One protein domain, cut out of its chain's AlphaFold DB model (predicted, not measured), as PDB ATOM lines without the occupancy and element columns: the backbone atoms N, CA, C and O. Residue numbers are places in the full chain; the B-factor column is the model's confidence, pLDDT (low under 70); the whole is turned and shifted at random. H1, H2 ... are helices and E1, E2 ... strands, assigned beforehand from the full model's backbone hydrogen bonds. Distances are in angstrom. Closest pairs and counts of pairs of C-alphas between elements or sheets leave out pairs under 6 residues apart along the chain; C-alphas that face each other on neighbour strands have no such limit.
ATOM      1  N   ALA A 292     249.243 385.910 288.960       84.62
ATOM      2  CA  ALA A 292     248.009 386.106 288.215       84.62
ATOM      3  C   ALA A 292     247.237 387.320 288.769       84.62
ATOM      4  O   ALA A 292     246.865 387.298 289.942       84.62
ATOM      5  N   PRO A 293     246.980 388.369 287.963       77.38
ATOM      6  CA  PRO A 293     246.318 389.582 288.443       77.38
ATOM      7  C   PRO A 293     244.836 389.357 288.774       77.38
ATOM      8  O   PRO A 293     244.255 390.142 289.519       77.38
ATOM      9  N   ASP A 294     244.225 388.297 288.240       81.31
ATOM     10  CA  ASP A 294     242.827 387.956 288.463       81.31
ATOM     11  C   ASP A 294     242.594 386.429 288.592       81.31
ATOM     12  O   ASP A 294     243.452 385.612 288.235       81.31
ATOM     13  N   PRO A 295     241.419 385.999 289.097       81.81
ATOM     14  CA  PRO A 295     241.067 384.581 289.168       81.81
ATOM     15  C   PRO A 295     240.926 383.898 287.796       81.81
ATOM     16  O   PRO A 295     241.023 382.672 287.724       81.81
ATOM     17  N   ALA A 296     240.694 384.647 286.708       83.38
ATOM     18  CA  ALA A 296     240.534 384.067 285.375       83.38
ATOM     19  C   ALA A 296     241.875 383.593 284.792       83.38
ATOM     20  O   ALA A 296     241.926 382.503 284.222       83.38
ATOM     21  N   ALA A 297     242.972 384.326 285.007       82.88
ATOM     22  CA  ALA A 297     244.315 383.882 284.638       82.88
ATOM     23  C   ALA A 297     244.746 382.612 285.403       82.88
ATOM     24  O   ALA A 297     245.367 381.724 284.816       82.88
ATOM     25  N   VAL A 298     244.354 382.464 286.679       83.25
ATOM     26  CA  VAL A 298     244.551 381.203 287.426       83.25
ATOM     27  C   VAL A 298     243.717 380.072 286.814       83.25
ATOM     28  O   VAL A 298     244.232 378.974 286.610       83.25
ATOM     29  N   ALA A 299     242.449 380.325 286.476       84.44
ATOM     30  CA  ALA A 299     241.583 379.328 285.841       84.44
ATOM     31  C   ALA A 299     242.095 378.891 284.453       84.44
ATOM     32  O   ALA A 299     242.029 377.706 284.126       84.44
ATOM     33  N   ALA A 300     242.658 379.814 283.668       83.44
ATOM     34  CA  ALA A 300     243.223 379.542 282.348       83.44
ATOM     35  C   ALA A 300     244.396 378.545 282.393       83.44
ATOM     36  O   ALA A 300     244.536 377.731 281.484       83.44
ATOM     37  N   ALA A 301     245.190 378.527 283.469       81.81
ATOM     38  CA  ALA A 301     246.268 377.549 283.629       81.81
ATOM     39  C   ALA A 301     245.760 376.093 283.764       81.81
ATOM     40  O   ALA A 301     246.484 375.159 283.414       81.81
ATOM     41  N   PHE A 302     244.510 375.907 284.217       82.62
ATOM     42  CA  PHE A 302     243.806 374.620 284.309       82.62
ATOM     43  C   PHE A 302     242.824 374.359 283.145       82.62
ATOM     44  O   PHE A 302     242.135 373.331 283.144       82.62
ATOM     45  N   ALA A 303     242.740 375.258 282.161       81.25
ATOM     46  CA  ALA A 303     241.963 375.062 280.936       81.25
ATOM     47  C   ALA A 303     242.757 374.233 279.899       81.25
ATOM     48  O   ALA A 303     243.985 374.208 279.966       81.25
ATOM     49  N   PRO A 304     242.108 373.550 278.933       76.06
ATOM     50  CA  PRO A 304     242.808 372.781 277.895       76.06
ATOM     51  C   PRO A 304     243.853 373.620 277.139       76.06
ATOM     52  O   PRO A 304     243.568 374.756 276.765       76.06
ATOM     53  N   GLY A 305     245.057 373.075 276.934       70.50
ATOM     54  CA  GLY A 305     246.223 373.811 276.419       70.50
ATOM     55  C   GLY A 305     246.982 374.640 277.471       70.50
ATOM     56  O   GLY A 305     248.080 375.123 277.201       70.50
ATOM     57  N   GLY A 306     246.445 374.784 278.686       70.31
ATOM     58  CA  GLY A 306     247.170 375.274 279.856       70.31
ATOM     59  C   GLY A 306     248.033 374.168 280.468       70.31
ATOM     60  O   GLY A 306     247.572 373.045 280.671       70.31
ATOM     61  N   GLY A 307     249.290 374.483 280.801       70.25
ATOM     62  CA  GLY A 307     250.297 373.486 281.201       70.25
ATOM     63  C   GLY A 307     249.987 372.664 282.463       70.25
ATOM     64  O   GLY A 307     250.639 371.650 282.689       70.25
ATOM     65  N   LEU A 308     248.994 373.055 283.274       70.31
ATOM     66  CA  LEU A 308     248.528 372.272 284.429       70.31
ATOM     67  C   LEU A 308     247.297 371.406 284.109       70.31
ATOM     68  O   LEU A 308     247.008 370.470 284.848       70.31
ATOM     69  N   ALA A 309     246.571 371.664 283.017       66.81
ATOM     70  CA  ALA A 309     245.395 370.875 282.633       66.81
ATOM     71  C   ALA A 309     245.753 369.483 282.088       66.81
ATOM     72  O   ALA A 309     244.966 368.538 282.191       66.81
ATOM     73  N   GLU A 310     246.938 369.362 281.489       67.56
ATOM     74  CA  GLU A 310     247.387 368.141 280.818       67.56
ATOM     75  C   GLU A 310     248.070 367.154 281.776       67.56
ATOM     76  O   GLU A 310     247.996 365.946 281.546       67.56
ATOM     77  N   SER A 311     248.628 367.627 282.900       69.44
ATOM     78  CA  SER A 311     249.235 366.754 283.914       69.44
ATOM     79  C   SER A 311     248.221 365.821 284.599       69.44
ATOM     80  O   SER A 311     247.041 366.136 284.800       69.44
ATOM     81  N   ALA A 312     248.710 364.651 285.012       64.88
ATOM     82  CA  ALA A 312     247.992 363.727 285.881       64.88
ATOM     83  C   ALA A 312     247.817 364.274 287.314       64.88
ATOM     84  O   ALA A 312     246.786 364.008 287.933       64.88
ATOM     85  N   SER A 313     248.772 365.065 287.825       66.31
ATOM     86  CA  SER A 313     248.684 365.687 289.158       66.31
ATOM     87  C   SER A 313     247.820 366.957 289.133       66.31
ATOM     88  O   SER A 313     246.993 367.146 290.020       66.31
ATOM     89  N   GLY A 314     247.830 367.731 288.043       67.50
ATOM     90  CA  GLY A 314     246.864 368.820 287.818       67.50
ATOM     91  C   GLY A 314     245.381 368.394 287.821       67.50
ATOM     92  O   GLY A 314     244.496 369.203 288.107       67.50
ATOM     93  N   ARG A 315     245.080 367.101 287.604       76.31
ATOM     94  CA  ARG A 315     243.741 366.503 287.815       76.31
ATOM     95  C   ARG A 315     243.398 366.204 289.286       76.31
ATOM     96  O   ARG A 315     242.246 365.869 289.563       76.31
ATOM     97  N   ARG A 316     244.370 366.322 290.195       83.00
ATOM     98  CA  ARG A 316     244.297 366.142 291.659       83.00
ATOM     99  C   ARG A 316     244.631 367.439 292.429       83.00
ATOM    100  O   ARG A 316     244.950 367.376 293.613       83.00
ATOM    101  N   ILE A 317     244.591 368.604 291.771       87.12
ATOM    102  CA  ILE A 317     244.885 369.918 292.370       87.12
ATOM    103  C   ILE A 317     243.684 370.867 292.222       87.12
ATOM    104  O   ILE A 317     243.080 370.970 291.151       87.12
ATOM    105  N   ILE A 318     243.369 371.598 293.297       89.88
ATOM    106  CA  ILE A 318     242.451 372.748 293.321       89.88
ATOM    107  C   ILE A 318     243.132 373.925 294.025       89.88
ATOM    108  O   ILE A 318     243.751 373.749 295.068       89.88
ATOM    109  N   VAL A 319     242.939 375.140 293.518       90.00
ATOM    110  CA  VAL A 319     243.207 376.392 294.235       90.00
ATOM    111  C   VAL A 319     241.909 376.895 294.865       90.00
ATOM    112  O   VAL A 319     240.922 377.123 294.167       90.00
ATOM    113  N   ILE A 320     241.901 377.086 296.181       91.31
ATOM    114  CA  ILE A 320     240.819 377.726 296.930       91.31
ATOM    115  C   ILE A 320     241.238 379.175 297.190       91.31
ATOM    116  O   ILE A 320     242.142 379.436 297.985       91.31
ATOM    117  N   MET A 321     240.612 380.114 296.488       90.25
ATOM    118  CA  MET A 321     240.944 381.539 296.546       90.25
ATOM    119  C   MET A 321     240.527 382.184 297.890       90.25
ATOM    120  O   MET A 321     239.748 381.596 298.655       90.25
ATOM    121  N   PRO A 322     241.021 383.398 298.214       86.25
ATOM    122  CA  PRO A 322     240.627 384.117 299.430       86.25
ATOM    123  C   PRO A 322     239.118 384.400 299.510       86.25
ATOM    124  O   PRO A 322     238.551 384.358 300.596       86.25
ATOM    125  N   ASP A 323     238.459 384.601 298.365       84.00
ATOM    126  CA  ASP A 323     237.008 384.811 298.241       84.00
ATOM    127  C   ASP A 323     236.178 383.508 298.250       84.00
ATOM    128  O   ASP A 323     234.968 383.531 298.031       84.00
ATOM    129  N   GLY A 324     236.823 382.359 298.477       83.00
ATOM    130  CA  GLY A 324     236.185 381.042 298.523       83.00
ATOM    131  C   GLY A 324     235.972 380.369 297.163       83.00
ATOM    132  O   GLY A 324     235.543 379.212 297.138       83.00
ATOM    133  N   ARG A 325     236.298 381.011 296.028       88.94
ATOM    134  CA  ARG A 325     236.190 380.350 294.712       88.94
ATOM    135  C   ARG A 325     237.171 379.182 294.611       88.94
ATOM    136  O   ARG A 325     238.362 379.333 294.879       88.94
ATOM    137  N   ARG A 326     236.675 378.020 294.173       90.31
ATOM    138  CA  ARG A 326     237.487 376.831 293.867       90.31
ATOM    139  C   ARG A 326     237.809 376.822 292.372       90.31
ATOM    140  O   ARG A 326     236.896 376.768 291.551       90.31
ATOM    141  N   LEU A 327     239.092 376.874 292.032       89.69
ATOM    142  CA  LEU A 327     239.623 376.849 290.667       89.69
ATOM    143  C   LEU A 327     240.457 375.579 290.472       89.69
ATOM    144  O   LEU A 327     241.151 375.151 291.387       89.69
ATOM    145  N   GLY A 328     240.402 374.964 289.297       86.44
ATOM    146  CA  GLY A 328     241.121 373.721 289.022       86.44
ATOM    147  C   GLY A 328     240.575 373.021 287.784       86.44
ATOM    148  O   GLY A 328     239.595 373.470 287.186       86.44
ATOM    149  N   HIS A 329     241.184 371.899 287.406       85.81
ATOM    150  CA  HIS A 329     240.690 371.094 286.290       85.81
ATOM    151  C   HIS A 329     239.266 370.568 286.582       85.81
ATOM    152  O   HIS A 329     238.947 370.204 287.716       85.81
ATOM    153  N   ARG A 330     238.394 370.462 285.564       82.69
ATOM    154  CA  ARG A 330     236.964 370.112 285.741       82.69
ATOM    155  C   ARG A 330     236.732 368.810 286.525       82.69
ATOM    156  O   ARG A 330     235.801 368.737 287.318       82.69
ATOM    157  N   TRP A 331     237.584 367.801 286.329       81.94
ATOM    158  CA  TRP A 331     237.538 366.552 287.105       81.94
ATOM    159  C   TRP A 331     237.962 366.741 288.568       81.94
ATOM    160  O   TRP A 331     237.357 366.145 289.457       81.94
ATOM    161  N   ALA A 332     238.962 367.594 288.818       84.88
ATOM    162  CA  ALA A 332     239.462 367.886 290.157       84.88
ATOM    163  C   ALA A 332     238.347 368.507 291.010       84.88
ATOM    164  O   ALA A 332     238.024 367.991 292.075       84.88
ATOM    165  N   LEU A 333     237.675 369.537 290.479       85.19
ATOM    166  CA  LEU A 333     236.554 370.234 291.129       85.19
ATOM    167  C   LEU A 333     235.387 369.309 291.527       85.19
ATOM    168  O   LEU A 333     234.714 369.587 292.517       85.19
ATOM    169  N   LEU A 334     235.163 368.223 290.778       84.94
ATOM    170  CA  LEU A 334     234.116 367.226 291.038       84.94
ATOM    171  C   LEU A 334     234.558 366.096 291.984       84.94
ATOM    172  O   LEU A 334     233.713 365.514 292.656       84.94
ATOM    173  N   SER A 335     235.856 365.773 292.020       83.81
ATOM    174  CA  SER A 335     236.389 364.581 292.708       83.81
ATOM    175  C   SER A 335     237.184 364.893 293.978       83.81
ATOM    176  O   SER A 335     237.643 363.972 294.652       83.81
ATOM    177  N   ALA A 336     237.402 366.171 294.291       85.06
ATOM    178  CA  ALA A 336     238.193 366.574 295.444       85.06
ATOM    179  C   ALA A 336     237.495 366.241 296.771       85.06
ATOM    180  O   ALA A 336     236.337 366.631 296.959       85.06
ATOM    181  N   PRO A 337     238.202 365.608 297.725       85.88
ATOM    182  CA  PRO A 337     237.644 365.282 299.029       85.88
ATOM    183  C   PRO A 337     237.262 366.550 299.819       85.88
ATOM    184  O   PRO A 337     237.872 367.613 299.630       85.88
ATOM    185  N   PRO A 338     236.260 366.466 300.714       85.00
ATOM    186  CA  PRO A 338     235.838 367.591 301.538       85.00
ATOM    187  C   PRO A 338     236.897 367.925 302.596       85.00
ATOM    188  O   PRO A 338     237.318 367.069 303.373       85.00
ATOM    189  N   VAL A 339     237.290 369.197 302.648       87.06
ATOM    190  CA  VAL A 339     238.207 369.758 303.651       87.06
ATOM    191  C   VAL A 339     237.384 370.377 304.783       87.06
ATOM    192  O   VAL A 339     236.360 371.008 304.524       87.06
ATOM    193  N   ARG A 340     237.811 370.219 306.043       87.81
ATOM    194  CA  ARG A 340     237.172 370.909 307.179       87.81
ATOM    195  C   ARG A 340     237.537 372.393 307.146       87.81
ATOM    196  O   ARG A 340     238.708 372.722 306.976       87.81
ATOM    197  N   GLU A 341     236.589 373.288 307.421       86.75
ATOM    198  CA  GLU A 341     236.880 374.735 307.453       86.75
ATOM    199  C   GLU A 341     237.951 375.092 308.504       86.75
ATOM    200  O   GLU A 341     238.755 375.993 308.292       86.75
ATOM    201  N   SER A 342     238.055 374.318 309.592       86.31
ATOM    202  CA  SER A 342     239.147 374.427 310.572       86.31
ATOM    203  C   SER A 342     240.535 374.165 309.976       86.31
ATOM    204  O   SER A 342     241.506 374.796 310.386       86.31
ATOM    205  N   ASP A 343     240.639 373.247 309.013       87.69
ATOM    206  CA  ASP A 343     241.896 372.911 308.337       87.69
ATOM    207  C   ASP A 343     242.227 373.942 307.254       87.69
ATOM    208  O   ASP A 343     243.381 374.348 307.130       87.69
ATOM    209  N   LEU A 344     241.211 374.447 306.545       86.81
ATOM    210  CA  LEU A 344     241.362 375.543 305.587       86.81
ATOM    211  C   LEU A 344     241.783 376.853 306.278       86.81
ATOM    212  O   LEU A 344     242.692 377.534 305.805       86.81
ATOM    213  N   ALA A 345     241.179 377.184 307.422       86.94
ATOM    214  CA  ALA A 345     241.564 378.328 308.246       86.94
ATOM    215  C   ALA A 345     242.982 378.168 308.824       86.94
ATOM    216  O   ALA A 345     243.775 379.109 308.768       86.94
ATOM    217  N   ARG A 346     243.332 376.965 309.309       88.00
ATOM    218  CA  ARG A 346     244.687 376.625 309.780       88.00
ATOM    219  C   ARG A 346     245.733 376.789 308.673       88.00
ATOM    220  O   ARG A 346     246.767 377.395 308.929       88.00
ATOM    221  N   ALA A 347     245.440 376.339 307.451       88.56
ATOM    222  CA  ALA A 347     246.308 376.535 306.288       88.56
ATOM    223  C   ALA A 347     246.436 378.018 305.894       88.56
ATOM    224  O   ALA A 347     247.546 378.494 305.687       88.56
ATOM    225  N   ARG A 348     245.334 378.786 305.858       88.75
ATOM    226  CA  ARG A 348     245.363 380.234 305.551       88.75
ATOM    227  C   ARG A 348     246.167 381.065 306.562       88.75
ATOM    228  O   ARG A 348     246.706 382.103 306.183       88.75
ATOM    229  N   ALA A 349     246.218 380.629 307.822       86.31
ATOM    230  CA  ALA A 349     246.897 381.309 308.927       86.31
ATOM    231  C   ALA A 349     248.378 380.914 309.107       86.31
ATOM    232  O   ALA A 349     249.047 381.445 309.996       86.31
ATOM    233  N   GLN A 350     248.895 379.978 308.307       85.56
ATOM    234  CA  GLN A 350     250.267 379.470 308.395       85.56
ATOM    235  C   GLN A 350     250.983 379.614 307.044       85.56
ATOM    236  O   GLN A 350     250.359 379.810 306.007       85.56
ATOM    237  N   THR A 351     252.316 379.541 307.052       77.56
ATOM    238  CA  THR A 351     253.156 379.511 305.836       77.56
ATOM    239  C   THR A 351     253.679 378.115 305.497       77.56
ATOM    240  O   THR A 351     254.235 377.915 304.420       77.56
ATOM    241  N   ALA A 352     253.499 377.142 306.393       81.94
ATOM    242  CA  ALA A 352     253.778 375.733 306.143       81.94
ATOM    243  C   ALA A 352     252.572 375.045 305.482       81.94
ATOM    244  O   ALA A 352     251.433 375.486 305.643       81.94
ATOM    245  N   ALA A 353     252.817 373.945 304.768       84.44
ATOM    246  CA  ALA A 353     251.740 373.072 304.316       84.44
ATOM    247  C   ALA A 353     251.064 372.380 305.513       84.44
ATOM    248  O   ALA A 353     251.718 372.045 306.503       84.44
ATOM    249  N   VAL A 354     249.754 372.164 305.410       86.00
ATOM    250  CA  VAL A 354     248.942 371.489 306.425       86.00
ATOM    251  C   VAL A 354     248.437 370.168 305.860       86.00
ATOM    252  O   VAL A 354     247.621 370.144 304.941       86.00
ATOM    253  N   GLU A 355     248.912 369.072 306.437       85.81
ATOM    254  CA  GLU A 355     248.396 367.726 306.192       85.81
ATOM    255  C   GLU A 355     247.094 367.512 306.990       85.81
ATOM    256  O   GLU A 355     246.981 367.892 308.167       85.81
ATOM    257  N   THR A 356     246.079 366.943 306.339       85.44
ATOM    258  CA  THR A 356     244.807 366.538 306.957       85.44
ATOM    259  C   THR A 356     244.187 365.364 306.195       85.44
ATOM    260  O   THR A 356     244.552 365.080 305.058       85.44
ATOM    261  N   GLU A 357     243.221 364.688 306.811       82.50
ATOM    262  CA  GLU A 357     242.471 363.590 306.198       82.50
ATOM    263  C   GLU A 357     241.003 363.992 306.002       82.50
ATOM    264  O   GLU A 357     240.335 364.461 306.941       82.50
ATOM    265  N   GLY A 358     240.490 363.788 304.787       78.19
ATOM    266  CA  GLY A 358     239.099 364.055 304.421       78.19
ATOM    267  C   GLY A 358     238.557 362.963 303.503       78.19
ATOM    268  O   GLY A 358     239.188 362.601 302.521       78.19
ATOM    269  N   GLY A 359     237.386 362.410 303.825       71.75
ATOM    270  CA  GLY A 359     236.747 361.367 303.009       71.75
ATOM    271  C   GLY A 359     237.495 360.026 302.925       71.75
ATOM    272  O   GLY A 359     237.170 359.228 302.051       71.75
ATOM    273  N   GLY A 360     238.475 359.767 303.801       76.50
ATOM    274  CA  GLY A 360     239.345 358.588 303.720       76.50
ATOM    275  C   GLY A 360     240.516 358.741 302.740       76.50
ATOM    276  O   GLY A 360     241.110 357.741 302.342       76.50
ATOM    277  N   THR A 361     240.837 359.971 302.323       80.44
ATOM    278  CA  THR A 361     242.046 360.294 301.556       80.44
ATOM    279  C   THR A 361     242.894 361.344 302.270       80.44
ATOM    280  O   THR A 361     242.396 362.196 303.012       80.44
ATOM    281  N   GLU A 362     244.201 361.256 302.040       83.38
ATOM    282  CA  GLU A 362     245.204 362.175 302.566       83.38
ATOM    283  C   GLU A 362     245.269 363.438 301.696       83.38
ATOM    284  O   GLU A 362     245.287 363.374 300.460       83.38
ATOM    285  N   ILE A 363     245.250 364.599 302.350       86.50
ATOM    286  CA  ILE A 363     245.116 365.914 301.724       86.50
ATOM    287  C   ILE A 363     246.251 366.811 302.210       86.50
ATOM    288  O   ILE A 363     246.409 367.039 303.410       86.50
ATOM    289  N   VAL A 364     246.987 367.393 301.265       88.25
ATOM    290  CA  VAL A 364     248.000 368.417 301.535       88.25
ATOM    291  C   VAL A 364     247.428 369.779 301.147       88.25
ATOM    292  O   VAL A 364     247.055 370.004 299.993       88.25
ATOM    293  N   LEU A 365     247.353 370.688 302.119       89.06
ATOM    294  CA  LEU A 365     246.895 372.065 301.950       89.06
ATOM    295  C   LEU A 365     248.103 373.008 301.976       89.06
ATOM    296  O   LEU A 365     248.633 373.305 303.046       89.06
ATOM    297  N   GLN A 366     248.547 373.491 300.817       90.38
ATOM    298  CA  GLN A 366     249.674 374.425 300.728       90.38
ATOM    299  C   GLN A 366     249.177 375.877 300.604       90.38
ATOM    300  O   GLN A 366     248.480 376.192 299.636       90.38
ATOM    301  N   PRO A 367     249.527 376.783 301.533       90.19
ATOM    302  CA  PRO A 367     249.206 378.201 301.403       90.19
ATOM    303  C   PRO A 367     250.020 378.859 300.279       90.19
ATOM    304  O   PRO A 367     251.211 378.588 300.109       90.19
ATOM    305  N   ALA A 368     249.382 379.757 299.533       89.31
ATOM    306  CA  ALA A 368     250.006 380.592 298.512       89.31
ATOM    307  C   ALA A 368     249.479 382.037 298.618       89.31
ATOM    308  O   ALA A 368     248.268 382.233 298.753       89.31
ATOM    309  N   PRO A 369     250.341 383.068 298.549       88.19
ATOM    310  CA  PRO A 369     249.877 384.450 298.484       88.19
ATOM    311  C   PRO A 369     249.167 384.690 297.145       88.19
ATOM    312  O   PRO A 369     249.683 384.304 296.098       88.19
ATOM    313  N   ALA A 370     247.998 385.329 297.167       87.75
ATOM    314  CA  ALA A 370     247.305 385.761 295.953       87.75
ATOM    315  C   ALA A 370     247.723 387.192 295.580       87.75
ATOM    316  O   ALA A 370     247.824 388.051 296.459       87.75
ATOM    317  N   ALA A 371     247.920 387.483 294.290       83.31
ATOM    318  CA  ALA A 371     248.348 388.820 293.849       83.31
ATOM    319  C   ALA A 371     247.338 389.937 294.199       83.31
ATOM    320  O   ALA A 371     247.736 391.066 294.468       83.31
ATOM    321  N   GLY A 372     246.041 389.607 294.262       75.81
ATOM    322  CA  GLY A 372     244.970 390.500 294.730       75.81
ATOM    323  C   GLY A 372     244.869 390.664 296.257       75.81
ATOM    324  O   GLY A 372     243.931 391.298 296.734       75.81
ATOM    325  N   GLY A 373     245.801 390.090 297.025       81.19
ATOM    326  CA  GLY A 373     245.805 390.096 298.488       81.19
ATOM    327  C   GLY A 373     245.157 388.856 299.118       81.19
ATOM    328  O   GLY A 373     244.271 388.220 298.549       81.19
ATOM    329  N   GLY A 374     245.607 388.519 300.330       86.12
ATOM    330  CA  GLY A 374     245.151 387.350 301.088       86.12
ATOM    331  C   GLY A 374     245.824 386.025 300.696       86.12
ATOM    332  O   GLY A 374     246.609 385.943 299.749       86.12
ATOM    333  N   THR A 375     245.510 384.976 301.460       89.25
ATOM    334  CA  THR A 375     246.078 383.628 301.301       89.25
ATOM    335  C   THR A 375     245.103 382.720 300.549       89.25
ATOM    336  O   THR A 375     244.023 382.396 301.054       89.25
ATOM    337  N   ALA A 376     245.490 382.284 299.352       89.69
ATOM    338  CA  ALA A 376     244.870 381.150 298.677       89.69
ATOM    339  C   ALA A 376     245.424 379.834 299.252       89.69
ATOM    340  O   ALA A 376     246.540 379.796 299.772       89.69
ATOM    341  N   VAL A 377     244.671 378.740 299.145       91.00
ATOM    342  CA  VAL A 377     245.112 377.409 299.596       91.00
ATOM    343  C   VAL A 377     245.019 376.417 298.449       91.00
ATOM    344  O   VAL A 377     243.955 376.225 297.862       91.00
ATOM    345  N   ILE A 378     246.139 375.778 298.138       90.62
ATOM    346  CA  ILE A 378     246.256 374.744 297.116       90.62
ATOM    347  C   ILE A 378     245.979 373.399 297.786       90.62
ATOM    348  O   ILE A 378     246.765 372.936 298.610       90.62
ATOM    349  N   GLN A 379     244.847 372.794 297.444       89.88
ATOM    350  CA  GLN A 379     244.451 371.454 297.856       89.88
ATOM    351  C   GLN A 379     245.007 370.436 296.852       89.88
ATOM    352  O   GLN A 379     244.584 370.427 295.696       89.88
ATOM    353  N   HIS A 380     245.892 369.552 297.311       89.00
ATOM    354  CA  HIS A 380     246.276 368.316 296.623       89.00
ATOM    355  C   HIS A 380     245.802 367.105 297.433       89.00
ATOM    356  O   HIS A 380     245.760 367.174 298.662       89.00
ATOM    357  N   TRP A 381     245.456 365.997 296.774       86.44
ATOM    358  CA  TRP A 381     245.138 364.737 297.452       86.44
ATOM    359  C   TRP A 381     245.736 363.530 296.729       86.44
ATOM    360  O   TRP A 381     245.659 363.411 295.503       86.44
ATOM    361  N   THR A 382     246.303 362.608 297.501       76.38
ATOM    362  CA  THR A 382     246.759 361.304 297.007       76.38
ATOM    363  C   THR A 382     245.603 360.300 297.035       76.38
ATOM    364  O   THR A 382     244.608 360.462 297.743       76.38
ATOM    365  N   SER A 383     245.712 359.243 296.228       66.69
ATOM    366  CA  SER A 383     244.838 358.074 296.335       66.69
ATOM    367  C   SER A 383     245.703 356.891 296.735       66.69
ATOM    368  O   SER A 383     246.597 356.516 295.980       66.69
ATOM    369  N   ALA A 384     245.442 356.294 297.898       58.25
ATOM    370  CA  ALA A 384     246.281 355.261 298.521       58.25
ATOM    371  C   ALA A 384     246.322 353.905 297.767       58.25
ATOM    372  O   ALA A 384     246.676 352.876 298.341       58.25
ATOM    373  N   SER A 385     245.930 353.878 296.489       53.84
ATOM    374  CA  SER A 385     245.811 352.677 295.662       53.84
ATOM    375  C   SER A 385     246.399 352.805 294.246       53.84
ATOM    376  O   SER A 385     246.164 351.907 293.432       53.84
ATOM    377  N   SER A 386     247.154 353.863 293.910       56.22
ATOM    378  CA  SER A 386     247.937 353.904 292.657       56.22
ATOM    379  C   SER A 386     249.173 352.996 292.736       56.22
ATOM    380  O   SER A 386     250.306 353.447 292.844       56.22
ATOM    381  N   VAL A 387     248.954 351.680 292.639       59.56
ATOM    382  CA  VAL A 387     250.038 350.712 292.395       59.56
ATOM    383  C   VAL A 387     250.720 351.069 291.064       59.56
ATOM    384  O   VAL A 387     250.022 351.099 290.043       59.56
TER     385      VAL A 387
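AT A GLANCE: This is residues 292 to 387 of the 685 residues of the protein "Histidine kinase" of Actinomadura sp. 14C53 (UniProt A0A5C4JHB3). One strongly twisted sheet of five strands makes the body, with two short helices, H2 and H3, over one of its faces, each near a different part of it. A third helix, H1, only grazes the sheet beside its edge strand E2, and a long loop of residues 302 to 316 leads from H1 into E1. The printed part has 96 residues, with three named helices and five named strands in the order H1 E1 E2 H2 H3 E3 E4 E5. The sheet's order is E2 E1 E5 E4 E3, antiparallel throughout, and the class is mixed, helices and strands. The whole is compact, with a radius of gyration of the C-alphas of 12.9 A and spans of 36 by 32 by 19 A.

IN THESE COORDINATES: Find C-alpha 295 at (241.067, 384.581, 289.168); there H1 begins, and it runs over residues 295 to 301. E1 is residues 317 to 320, E2 residues 326 to 328, and H2 residues 330 to 335. H3, residues 341 to 348, begins at C-alpha 341, (236.880, 374.735, 307.453), and measures 10.3 A. E3, residues 354 to 358, spans 12.5 A; E4, residues 361 to 369, spans 25.6 A. E5, residues 375 to 381, spans 19.3 A and ends at C-alpha 381, (245.138, 364.737, 297.452).

HOW THE PARTS SIT: Start in the sheet with E1 and E5, antiparallel at 153 degrees, where N 320 and O 377 are 2.8 A apart, within hydrogen-bond range. E2 and E1 form a hairpin, with N 327 and O 319 at 2.8 A. E3, E4 and E5 form a meander, each strand the antiparallel neighbour of the one before; look at N 356 and O 363, 2.9 A, and N 378 and O 366, 2.8 A. H3 lies over E4 at a height over the sheet of 7.9 A and runs along the strands, at 26 degrees to E4 on the local plane; their closest C-alphas are those of Ala 347 and Pro 367, 5.9 A. H2 is on the same face, giving two layers, helices on one face of a sheet. Its height over the sheet is 6.9 A, and it is over none of the strands, but only just: 2 of its 6 C-alphas fall on E2 and 2 on E1. H1 only grazes the sheet; its closest C-alpha pair with E2 is Ala 299 and Leu 327, 5.8 A. H2 and H3 are apart, and H1 is apart from both. In H1 and H3 every O i to N i+4 pair is within hydrogen-bond range, in H2 1 of 2.

THE WHOLE: The two C-alphas farthest apart are those of Gly 372 and Val 387, 40.2 A. The printed part has no cut. The link from H1 to E1, 15 residues, is long; the other links are tight. The mean pLDDT of the printed part is 81.9; look for values under 70 at residues 309 to 314 and 383 to 387.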